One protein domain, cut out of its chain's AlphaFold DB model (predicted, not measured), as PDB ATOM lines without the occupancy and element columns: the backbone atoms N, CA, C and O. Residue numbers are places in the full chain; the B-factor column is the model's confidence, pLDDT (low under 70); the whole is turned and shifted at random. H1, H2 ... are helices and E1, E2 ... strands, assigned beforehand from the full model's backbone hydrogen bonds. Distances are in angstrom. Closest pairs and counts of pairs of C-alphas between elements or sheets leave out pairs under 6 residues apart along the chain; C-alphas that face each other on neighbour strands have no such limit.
ATOM      1  N   ALA A  34     -20.615 171.625  51.594       86.38
ATOM      2  CA  ALA A  34     -21.259 172.858  51.154       86.38
ATOM      3  C   ALA A  34     -20.410 174.091  51.515       86.38
ATOM      4  O   ALA A  34     -19.969 174.229  52.659       86.38
ATOM      5  N   TYR A  35     -20.268 175.026  50.572       87.19
ATOM      6  CA  TYR A  35     -19.392 176.197  50.694       87.19
ATOM      7  C   TYR A  35     -19.574 176.989  51.991       87.19
ATOM      8  O   TYR A  35     -18.606 177.224  52.706       87.19
ATOM      9  N   ARG A  36     -20.820 177.308  52.374       88.12
ATOM     10  CA  ARG A  36     -21.087 178.036  53.629       88.12
ATOM     11  C   ARG A  36     -20.615 177.289  54.878       88.12
ATOM     12  O   ARG A  36     -20.171 177.920  55.831       88.12
ATOM     13  N   ARG A  37     -20.702 175.956  54.885       89.88
ATOM     14  CA  ARG A  37     -20.238 175.145  56.017       89.88
ATOM     15  C   ARG A  37     -18.712 175.045  56.032       89.88
ATOM     16  O   ARG A  37     -18.124 175.180  57.098       89.88
ATOM     17  N   GLY A  38     -18.077 174.879  54.870       90.81
ATOM     18  CA  GLY A  38     -16.616 174.890  54.768       90.81
ATOM     19  C   GLY A  38     -16.015 176.245  55.157       90.81
ATOM     20  O   GLY A  38     -15.034 176.284  55.891       90.81
ATOM     21  N   GLU A  39     -16.648 177.355  54.760       93.06
ATOM     22  CA  GLU A  39     -16.255 178.708  55.171       93.06
ATOM     23  C   GLU A  39     -16.293 178.872  56.694       93.06
ATOM     24  O   GLU A  39     -15.307 179.314  57.285       93.06
ATOM     25  N   ALA A  40     -17.401 178.472  57.331       92.94
ATOM     26  CA  ALA A  40     -17.538 178.515  58.785       92.94
ATOM     27  C   ALA A  40     -16.464 177.662  59.476       92.94
ATOM     28  O   ALA A  40     -15.785 178.146  60.370       92.94
ATOM     29  N   MET A  41     -16.219 176.437  59.001       93.62
ATOM     30  CA  MET A  41     -15.185 175.572  59.580       93.62
ATOM     31  C   MET A  41     -13.774 176.151  59.464       93.62
ATOM     32  O   MET A  41     -12.986 176.045  60.403       93.62
ATOM     33  N   ILE A  42     -13.429 176.744  58.321       93.88
ATOM     34  CA  ILE A  42     -12.126 177.392  58.124       93.88
ATOM     35  C   ILE A  42     -12.006 178.597  59.062       93.88
ATOM     36  O   ILE A  42     -10.978 178.751  59.721       93.88
ATOM     37  N   ARG A  43     -13.065 179.410  59.175       93.25
ATOM     38  CA  ARG A  43     -13.125 180.543  60.107       93.25
ATOM     39  C   ARG A  43     -12.911 180.090  61.548       93.25
ATOM     40  O   ARG A  43     -11.983 180.580  62.185       93.25
ATOM     41  N   ASP A  44     -13.672 179.106  62.012       93.00
ATOM     42  CA  ASP A  44     -13.587 178.581  63.378       93.00
ATOM     43  C   ASP A  44     -12.179 178.061  63.699       93.00
ATOM     44  O   ASP A  44     -11.660 178.270  64.793       93.00
ATOM     45  N   ARG A  45     -11.510 177.417  62.735       94.12
ATOM     46  CA  ARG A  45     -10.138 176.910  62.905       94.12
ATOM     47  C   ARG A  45      -9.102 178.019  63.035       94.12
ATOM     48  O   ARG A  45      -8.167 177.874  63.820       94.12
ATOM     49  N   ILE A  46      -9.251 179.105  62.281       91.06
ATOM     50  CA  ILE A  46      -8.370 180.276  62.390       91.06
ATOM     51  C   ILE A  46      -8.637 180.999  63.714       91.06
ATOM     52  O   ILE A  46      -7.698 181.389  64.408       91.06
ATOM     53  N   GLU A  47      -9.903 181.137  64.102       88.56
ATOM     54  CA  GLU A  47     -10.297 181.780  65.358       88.56
ATOM     55  C   GLU A  47      -9.850 180.979  66.585       88.56
ATOM     56  O   GLU A  47      -9.352 181.566  67.545       88.56
ATOM     57  N   ALA A  48      -9.897 179.646  66.529       90.44
ATOM     58  CA  ALA A  48      -9.373 178.768  67.578       90.44
ATOM     59  C   ALA A  48      -7.859 178.930  67.806       90.44
ATOM     60  O   ALA A  48      -7.355 178.590  68.875       90.44
ATOM     61  N   ARG A  49      -7.122 179.466  66.823       88.75
ATOM     62  CA  ARG A  49      -5.703 179.826  66.969       88.75
ATOM     63  C   ARG A  49      -5.480 181.197  67.604       88.75
ATOM     64  O   ARG A  49      -4.331 181.542  67.845       88.75
ATOM     65  N   GLN A  50      -6.549 181.946  67.886       81.44
ATOM     66  CA  GLN A  50      -6.511 183.267  68.519       81.44
ATOM     67  C   GLN A  50      -5.649 184.278  67.744       81.44
ATOM     68  O   GLN A  50      -4.881 185.036  68.321       81.44
ATOM     69  N   MET A  51      -5.782 184.300  66.411       83.19
ATOM     70  CA  MET A  51      -4.971 185.181  65.558       83.19
ATOM     71  C   MET A  51      -5.370 186.664  65.633       83.19
ATOM     72  O   MET A  51      -4.586 187.530  65.247       83.19
ATOM     73  N   ARG A  52      -6.573 186.988  66.121       83.62
ATOM     74  CA  ARG A  52      -6.983 188.386  66.345       83.62
ATOM     75  C   ARG A  52      -6.153 188.999  67.474       83.62
ATOM     76  O   ARG A  52      -5.929 188.344  68.486       83.62
ATOM     77  N   GLY A  53      -5.692 190.233  67.285       85.31
ATOM     78  CA  GLY A  53      -4.749 190.895  68.192       85.31
ATOM     79  C   GLY A  53      -3.317 190.353  68.113       85.31
ATOM     80  O   GLY A  53      -2.444 190.838  68.820       85.31
ATOM     81  N   SER A  54      -3.044 189.359  67.259       89.94
ATOM     82  CA  SER A  54      -1.682 188.869  67.040       89.94
ATOM     83  C   SER A  54      -0.969 189.685  65.950       89.94
ATOM     84  O   SER A  54      -1.639 190.294  65.106       89.94
ATOM     85  N   PRO A  55       0.376 189.701  65.922       93.31
ATOM     86  CA  PRO A  55       1.124 190.376  64.866       93.31
ATOM     87  C   PRO A  55       0.805 189.796  63.485       93.31
ATOM     88  O   PRO A  55       0.789 188.576  63.315       93.31
ATOM     89  N   GLU A  56       0.674 190.650  62.468       92.88
ATOM     90  CA  GLU A  56       0.371 190.228  61.088       92.88
ATOM     91  C   GLU A  56       1.303 189.119  60.566       92.88
ATOM     92  O   GLU A  56       0.869 188.172  59.909       92.88
ATOM     93  N   ARG A  57       2.591 189.177  60.924       92.75
ATOM     94  CA  ARG A  57       3.584 188.163  60.530       92.75
ATOM     95  C   ARG A  57       3.250 186.758  61.038       92.75
ATOM     96  O   ARG A  57       3.572 185.790  60.356       92.75
ATOM     97  N   ALA A  58       2.625 186.637  62.212       92.62
ATOM     98  CA  ALA A  58       2.233 185.345  62.771       92.62
ATOM     99  C   ALA A  58       1.095 184.712  61.956       92.62
ATOM    100  O   ALA A  58       1.144 183.517  61.663       92.62
ATOM    101  N   LEU A  59       0.122 185.526  61.527       93.44
ATOM    102  CA  LEU A  59      -0.943 185.082  60.629       93.44
ATOM    103  C   LEU A  59      -0.367 184.624  59.285       93.44
ATOM    104  O   LEU A  59      -0.681 183.523  58.842       93.44
ATOM    105  N   ILE A  60       0.494 185.433  58.664       94.44
ATOM    106  CA  ILE A  60       1.119 185.109  57.372       94.44
ATOM    107  C   ILE A  60       1.861 183.772  57.450       94.44
ATOM    108  O   ILE A  60       1.556 182.863  56.678       94.44
ATOM    109  N   ALA A  61       2.757 183.619  58.430       94.44
ATOM    110  CA  ALA A  61       3.526 182.391  58.606       94.44
ATOM    111  C   ALA A  61       2.612 181.176  58.817       94.44
ATOM    112  O   ALA A  61       2.833 180.108  58.247       94.44
ATOM    113  N   TYR A  62       1.541 181.331  59.600       94.31
ATOM    114  CA  TYR A  62       0.554 180.273  59.760       94.31
ATOM    115  C   TYR A  62      -0.106 179.906  58.425       94.31
ATOM    116  O   TYR A  62      -0.092 178.734  58.057       94.31
ATOM    117  N   LEU A  63      -0.641 180.871  57.677       95.38
ATOM    118  CA  LEU A  63      -1.341 180.613  56.416       95.38
ATOM    119  C   LEU A  63      -0.428 179.968  55.359       95.38
ATOM    120  O   LEU A  63      -0.863 179.048  54.663       95.38
ATOM    121  N   GLU A  64       0.847 180.354  55.304       95.31
ATOM    122  CA  GLU A  64       1.855 179.706  54.455       95.31
ATOM    123  C   GLU A  64       2.040 178.230  54.820       95.31
ATOM    124  O   GLU A  64       1.986 177.366  53.945       95.31
ATOM    125  N   THR A  65       2.167 177.903  56.115       95.31
ATOM    126  CA  THR A  65       2.287 176.497  56.557       95.31
ATOM    127  C   THR A  65       1.047 175.663  56.245       95.31
ATOM    128  O   THR A  65       1.131 174.437  56.169       95.31
ATOM    129  N   GLN A  66      -0.113 176.301  56.068       94.88
ATOM    130  CA  GLN A  66      -1.340 175.617  55.666       94.88
ATOM    131  C   GLN A  66      -1.428 175.402  54.147       94.88
ATOM    132  O   GLN A  66      -2.321 174.681  53.701       94.88
ATOM    133  N   GLY A  67      -0.505 175.969  53.366       93.19
ATOM    134  CA  GLY A  67      -0.444 175.831  51.912       93.19
ATOM    135  C   GLY A  67      -1.164 176.941  51.144       93.19
ATOM    136  O   GLY A  67      -1.472 176.752  49.966       93.19
ATOM    137  N   LEU A  68      -1.463 178.080  51.781       95.19
ATOM    138  CA  LEU A  68      -1.993 179.245  51.075       95.19
ATOM    139  C   LEU A  68      -0.865 180.079  50.467       95.19
ATOM    140  O   LEU A  68       0.198 180.250  51.057       95.19
ATOM    141  N   GLN A  69      -1.142 180.656  49.302       95.88
ATOM    142  CA  GLN A  69      -0.289 181.654  48.668       95.88
ATOM    143  C   GLN A  69      -0.629 183.038  49.217       95.88
ATOM    144  O   GLN A  69      -1.799 183.432  49.203       95.88
ATOM    145  N   ILE A  70       0.386 183.765  49.677       96.44
ATOM    146  CA  ILE A  70       0.244 185.084  50.298       96.44
ATOM    147  C   ILE A  70       0.376 186.188  49.251       96.44
ATOM    148  O   ILE A  70       1.301 186.196  48.442       96.44
ATOM    149  N   ASP A  71      -0.535 187.152  49.313       94.50
ATOM    150  CA  ASP A  71      -0.460 188.435  48.627       94.50
ATOM    151  C   ASP A  71      -0.403 189.549  49.688       94.50
ATOM    152  O   ASP A  71      -1.445 190.006  50.176       94.50
ATOM    153  N   PRO A  72       0.808 189.983  50.084       83.44
ATOM    154  CA  PRO A  72       0.973 190.952  51.164       83.44
ATOM    155  C   PRO A  72       0.476 192.348  50.773       83.44
ATOM    156  O   PRO A  72       0.046 193.107  51.634       83.44
ATOM    157  N   ASN A  73       0.468 192.680  49.477       89.44
ATOM    158  CA  ASN A  73      -0.016 193.976  49.000       89.44
ATOM    159  C   ASN A  73      -1.534 194.098  49.152       89.44
ATOM    160  O   ASN A  73      -2.049 195.188  49.390       89.44
ATOM    161  N   ARG A  74      -2.251 192.978  49.010       93.00
ATOM    162  CA  ARG A  74      -3.708 192.921  49.167       93.00
ATOM    163  C   ARG A  74      -4.167 192.443  50.540       93.00
ATOM    164  O   ARG A  74      -5.374 192.356  50.736       93.00
ATOM    165  N   LYS A  75      -3.244 192.133  51.460       94.25
ATOM    166  CA  LYS A  75      -3.548 191.508  52.761       94.25
ATOM    167  C   LYS A  75      -4.493 190.316  52.608       94.25
ATOM    168  O   LYS A  75      -5.542 190.224  53.239       94.25
ATOM    169  N   SER A  76      -4.125 189.447  51.673       96.19
ATOM    170  CA  SER A  76      -4.935 188.317  51.243       96.19
ATOM    171  C   SER A  76      -4.064 187.073  51.154       96.19
ATOM    172  O   SER A  76      -2.917 187.125  50.721       96.19
ATOM    173  N   ALA A  77      -4.640 185.925  51.469       96.62
ATOM    174  CA  ALA A  77      -4.067 184.614  51.229       96.62
ATOM    175  C   ALA A  77      -5.088 183.765  50.484       96.62
ATOM    176  O   ALA A  77      -6.286 183.845  50.754       96.62
ATOM    177  N   SER A  78      -4.650 182.941  49.538       94.88
ATOM    178  CA  SER A  78      -5.584 182.073  48.826       94.88
ATOM    179  C   SER A  78      -4.988 180.739  48.431       94.88
ATOM    180  O   SER A  78      -3.784 180.602  48.239       94.88
ATOM    181  N   VAL A  79      -5.863 179.755  48.273       93.00
ATOM    182  CA  VAL A  79      -5.538 178.481  47.643       93.00
ATOM    183  C   VAL A  79      -6.658 178.101  46.686       93.00
ATOM    184  O   VAL A  79      -7.834 178.365  46.949       93.00
ATOM    185  N   LYS A  80      -6.286 177.506  45.554       89.88
ATOM    186  CA  LYS A  80      -7.212 176.907  44.594       89.88
ATOM    187  C   LYS A  80      -6.954 175.409  44.560       89.88
ATOM    188  O   LYS A  80      -5.799 174.995  44.571       89.88
ATOM    189  N   PHE A  81      -8.016 174.626  44.513       86.75
ATOM    190  CA  PHE A  81      -7.956 173.171  44.423       86.75
ATOM    191  C   PHE A  81      -9.140 172.661  43.601       86.75
ATOM    192  O   PHE A  81     -10.131 173.365  43.444       86.75
ATOM    193  N   GLY A  82      -9.038 171.465  43.039       80.69
ATOM    194  CA  GLY A  82      -9.987 170.907  42.079       80.69
ATOM    195  C   GLY A  82      -9.361 170.637  40.713       80.69
ATOM    196  O   GLY A  82      -8.141 170.600  40.561       80.69
ATOM    197  N   GLY A  83     -10.210 170.373  39.726       70.25
ATOM    198  CA  GLY A  83      -9.803 170.073  38.361       70.25
ATOM    199  C   GLY A  83      -9.483 171.322  37.525       70.25
ATOM    200  O   GLY A  83      -9.774 172.448  37.924       70.25
ATOM    201  N   PRO A  84      -8.923 171.128  36.319       65.19
ATOM    202  CA  PRO A  84      -8.566 172.221  35.412       65.19
ATOM    203  C   PRO A  84      -9.772 173.017  34.882       65.19
ATOM    204  O   PRO A  84      -9.601 174.158  34.465       65.19
ATOM    205  N   LEU A  85     -10.974 172.426  34.895       66.88
ATOM    206  CA  LEU A  85     -12.218 173.044  34.407       66.88
ATOM    207  C   LEU A  85     -13.168 173.489  35.528       66.88
ATOM    208  O   LEU A  85     -13.997 174.363  35.308       66.88
ATOM    209  N   CYS A  86     -13.049 172.876  36.705       74.31
ATOM    210  CA  CYS A  86     -13.944 173.047  37.841       74.31
ATOM    211  C   CYS A  86     -13.118 172.989  39.115       74.31
ATOM    212  O   CYS A  86     -12.396 172.014  39.334       74.31
ATOM    213  N   GLY A  87     -13.238 173.989  39.979       83.38
ATOM    214  CA  GLY A  87     -12.411 174.055  41.174       83.38
ATOM    215  C   GLY A  87     -13.046 174.858  42.283       83.38
ATOM    216  O   GLY A  87     -14.014 175.575  42.097       83.38
ATOM    217  N   SER A  88     -12.487 174.740  43.469       87.50
ATOM    218  CA  SER A  88     -12.827 175.584  44.597       87.50
ATOM    219  C   SER A  88     -11.666 176.504  44.941       87.50
ATOM    220  O   SER A  88     -10.495 176.224  44.669       87.50
ATOM    221  N   ARG A  89     -11.995 177.625  45.571       90.94
ATOM    222  CA  ARG A  89     -11.033 178.577  46.106       90.94
ATOM    223  C   ARG A  89     -11.394 178.912  47.532       90.94
ATOM    224  O   ARG A  89     -12.541 179.238  47.829       90.94
ATOM    225  N   VAL A  90     -10.376 178.908  48.378       93.38
ATOM    226  CA  VAL A  90     -10.429 179.565  49.677       93.38
ATOM    227  C   VAL A  90      -9.619 180.846  49.573       93.38
ATOM    228  O   VAL A  90      -8.491 180.824  49.078       93.38
ATOM    229  N   ARG A  91     -10.201 181.959  50.014       95.06
ATOM    230  CA  ARG A  91      -9.516 183.239  50.183       95.06
ATOM    231  C   ARG A  91      -9.710 183.718  51.614       95.06
ATOM    232  O   ARG A  91     -10.805 183.611  52.156       95.06
ATOM    233  N   ILE A  92      -8.638 184.213  52.209       95.75
ATOM    234  CA  ILE A  92      -8.615 184.786  53.545       95.75
ATOM    235  C   ILE A  92      -8.059 186.192  53.399       95.75
ATOM    236  O   ILE A  92      -6.890 186.347  53.061       95.75
ATOM    237  N   ASP A  93      -8.901 187.186  53.631       96.31
ATOM    238  CA  ASP A  93      -8.532 188.597  53.645       96.31
ATOM    239  C   ASP A  93      -8.425 189.055  55.110       96.31
ATOM    240  O   ASP A  93      -9.178 188.575  55.962       96.31
ATOM    241  N   TRP A  94      -7.505 189.961  55.436       95.44
ATOM    242  CA  TRP A  94      -7.382 190.504  56.793       95.44
ATOM    243  C   TRP A  94      -7.098 191.999  56.803       95.44
ATOM    244  O   TRP A  94      -6.549 192.574  55.863       95.44
ATOM    245  N   GLU A  95      -7.434 192.630  57.921       95.25
ATOM    246  CA  GLU A  95      -7.086 194.016  58.203       95.25
ATOM    247  C   GLU A  95      -6.237 194.086  59.469       95.25
ATOM    248  O   GLU A  95      -6.339 193.240  60.361       95.25
ATOM    249  N   THR A  96      -5.403 195.120  59.554       93.75
ATOM    250  CA  THR A  96      -4.570 195.376  60.729       93.75
ATOM    251  C   THR A  96      -4.904 196.723  61.341       93.75
ATOM    252  O   THR A  96      -5.225 197.673  60.622       93.75
ATOM    253  N   GLU A  97      -4.732 196.845  62.650       93.38
ATOM    254  CA  GLU A  97      -4.706 198.141  63.317       93.38
ATOM    255  C   GLU A  97      -3.428 198.928  62.983       93.38
ATOM    256  O   GLU A  97      -2.502 198.434  62.330       93.38
ATOM    257  N   ARG A  98      -3.347 200.174  63.475       90.44
ATOM    258  CA  ARG A  98      -2.139 201.014  63.364       90.44
ATOM    259  C   ARG A  98      -0.925 200.408  64.078       90.44
ATOM    260  O   ARG A  98       0.199 200.738  63.718       90.44
ATOM    261  N   THR A  99      -1.152 199.541  65.063       90.88
ATOM    262  CA  THR A  99      -0.118 198.790  65.791       90.88
ATOM    263  C   THR A  99       0.459 197.623  64.979       90.88
ATOM    264  O   THR A  99       1.483 197.069  65.368       90.88
ATOM    265  N   GLY A 100      -0.152 197.265  63.840       88.62
ATOM    266  CA  GLY A 100       0.252 196.115  63.018       88.62
ATOM    267  C   GLY A 100      -0.329 194.773  63.482       88.62
ATOM    268  O   GLY A 100       0.089 193.716  63.002       88.62
ATOM    269  N   GLU A 101      -1.284 194.804  64.409       92.94
ATOM    270  CA  GLU A 101      -2.008 193.630  64.902       92.94
ATOM    271  C   GLU A 101      -3.251 193.356  64.055       92.94
ATOM    272  O   GLU A 101      -3.867 194.284  63.531       92.94
ATOM    273  N   ILE A 102      -3.634 192.085  63.920       92.81
ATOM    274  CA  ILE A 102      -4.824 191.682  63.160       92.81
ATOM    275  C   ILE A 102      -6.095 192.182  63.857       92.81
ATOM    276  O   ILE A 102      -6.416 191.737  64.961       92.81
ATOM    277  N   ALA A 103      -6.851 193.041  63.175       92.19
ATOM    278  CA  ALA A 103      -8.121 193.584  63.653       92.19
ATOM    279  C   ALA A 103      -9.301 192.699  63.229       92.19
ATOM    280  O   ALA A 103     -10.120 192.270  64.045       92.19
ATOM    281  N   THR A 104      -9.377 192.400  61.931       91.62
ATOM    282  CA  THR A 104     -10.488 191.669  61.314       91.62
ATOM    283  C   THR A 104      -9.961 190.647  60.311       91.62
ATOM    284  O   THR A 104      -8.858 190.778  59.779       91.62
ATOM    285  N   MET A 105     -10.747 189.594  60.078       92.12
ATOM    286  CA  MET A 105     -10.461 188.567  59.080       92.12
ATOM    287  C   MET A 105     -11.751 188.158  58.376       92.12
ATOM    288  O   MET A 105     -12.783 187.953  59.019       92.12
ATOM    289  N   PHE A 106     -11.661 187.975  57.066       93.88
ATOM    290  CA  PHE A 106     -12.746 187.536  56.206       93.88
ATOM    291  C   PHE A 106     -12.326 186.262  55.490       93.88
ATOM    292  O   PHE A 106     -11.315 186.225  54.796       93.88
ATOM    293  N   VAL A 107     -13.114 185.208  55.662       94.25
ATOM    294  CA  VAL A 107     -12.906 183.926  54.987       94.25
ATOM    295  C   VAL A 107     -13.978 183.782  53.928       94.25
ATOM    296  O   VAL A 107     -15.155 183.937  54.242       94.25
ATOM    297  N   LEU A 108     -13.561 183.454  52.712       93.12
ATOM    298  CA  LEU A 108     -14.416 183.105  51.591       93.12
ATOM    299  C   LEU A 108     -14.060 181.695  51.128       93.12
ATOM    300  O   LEU A 108     -12.908 181.436  50.774       93.12
ATOM    301  N   TYR A 109     -15.049 180.806  51.072       91.44
ATOM    302  CA  TYR A 109     -14.931 179.519  50.390       91.44
ATOM    303  C   TYR A 109     -15.972 179.443  49.277       91.44
ATOM    304  O   TYR A 109     -17.166 179.538  49.544       91.44
ATOM    305  N   ALA A 110     -15.527 179.309  48.031       87.38
ATOM    306  CA  ALA A 110     -16.411 179.362  46.873       87.38
ATOM    307  C   ALA A 110     -15.936 178.457  45.735       87.38
ATOM    308  O   ALA A 110     -14.759 178.095  45.653       87.38
ATOM    309  N   ASP A 111     -16.860 178.149  44.829       82.56
ATOM    310  CA  ASP A 111     -16.538 177.609  43.513       82.56
ATOM    311  C   ASP A 111     -15.797 178.672  42.687       82.56
ATOM    312  O   ASP A 111     -16.099 179.867  42.756       82.56
ATOM    313  N   THR A 112     -14.809 178.257  41.902       73.69
ATOM    314  CA  THR A 112     -14.184 179.114  40.887       73.69
ATOM    315  C   THR A 112     -14.916 179.086  39.545       73.69
ATOM    316  O   THR A 112     -14.492 179.786  38.628       73.69
ATOM    317  N   GLY A 113     -16.011 178.331  39.466       58.84
ATOM    318  CA  GLY A 113     -16.833 178.074  38.298       58.84
ATOM    319  C   GLY A 113     -16.570 176.687  37.708       58.84
ATOM    320  O   GLY A 113     -15.428 176.229  37.665       58.84
TER     321      GLY A 113
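AT A GLANCE: This is residues 34 to 113 of the 115 residues of an uncharacterized protein of Sphingomonas sp. Leaf407 (UniProt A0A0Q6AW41). A long, twisted four-stranded sheet has two helices over one face, H1 over edge strand E4 and H2 over E2, making two layers; the other face is bare. The 80 printed residues run H1 H2 E1 E2 E3 E4, mixed in class. The strands, in order E1-E2-E3-E4, form a meander, each the antiparallel neighbour of the one before. The whole is compact, radius of gyration of the C-alphas 12.8 A, spanning 42 by 24 by 19 A.

HOW THE PARTS SIT: Start at H1, residues 35 to 47, 8.1 A over the sheet; it touches E4, residues 102 to 111, closest at C-alphas 39 and 109, 5.0 A. H2, residues 56 to 65, is on the same face, over E2, residues 76 to 82. Both helices have every O i to N i+4 pair within hydrogen-bond range. Look for hairpin pairs within that range: N 69 and O 78, 2.8 A, joining E1, residues 69 to 71, to E2; N 79 and O 90, 2.9 A, joining E2 to E3, residues 87 to 96; N 91 and O 108, 2.9 A, joining E3 to E4.

IN THESE COORDINATES: Find C-alpha 35 at (-19.392, 176.197, 50.694); H1 runs 18.1 A from there. E3 spans 30.0 A, and E4 26.9 A to C-alpha 111 at (-16.538, 177.609, 43.513).

THE WHOLE: The printed part has no cut and no long link. Residues 84 to 85 and 113 have pLDDT under 70.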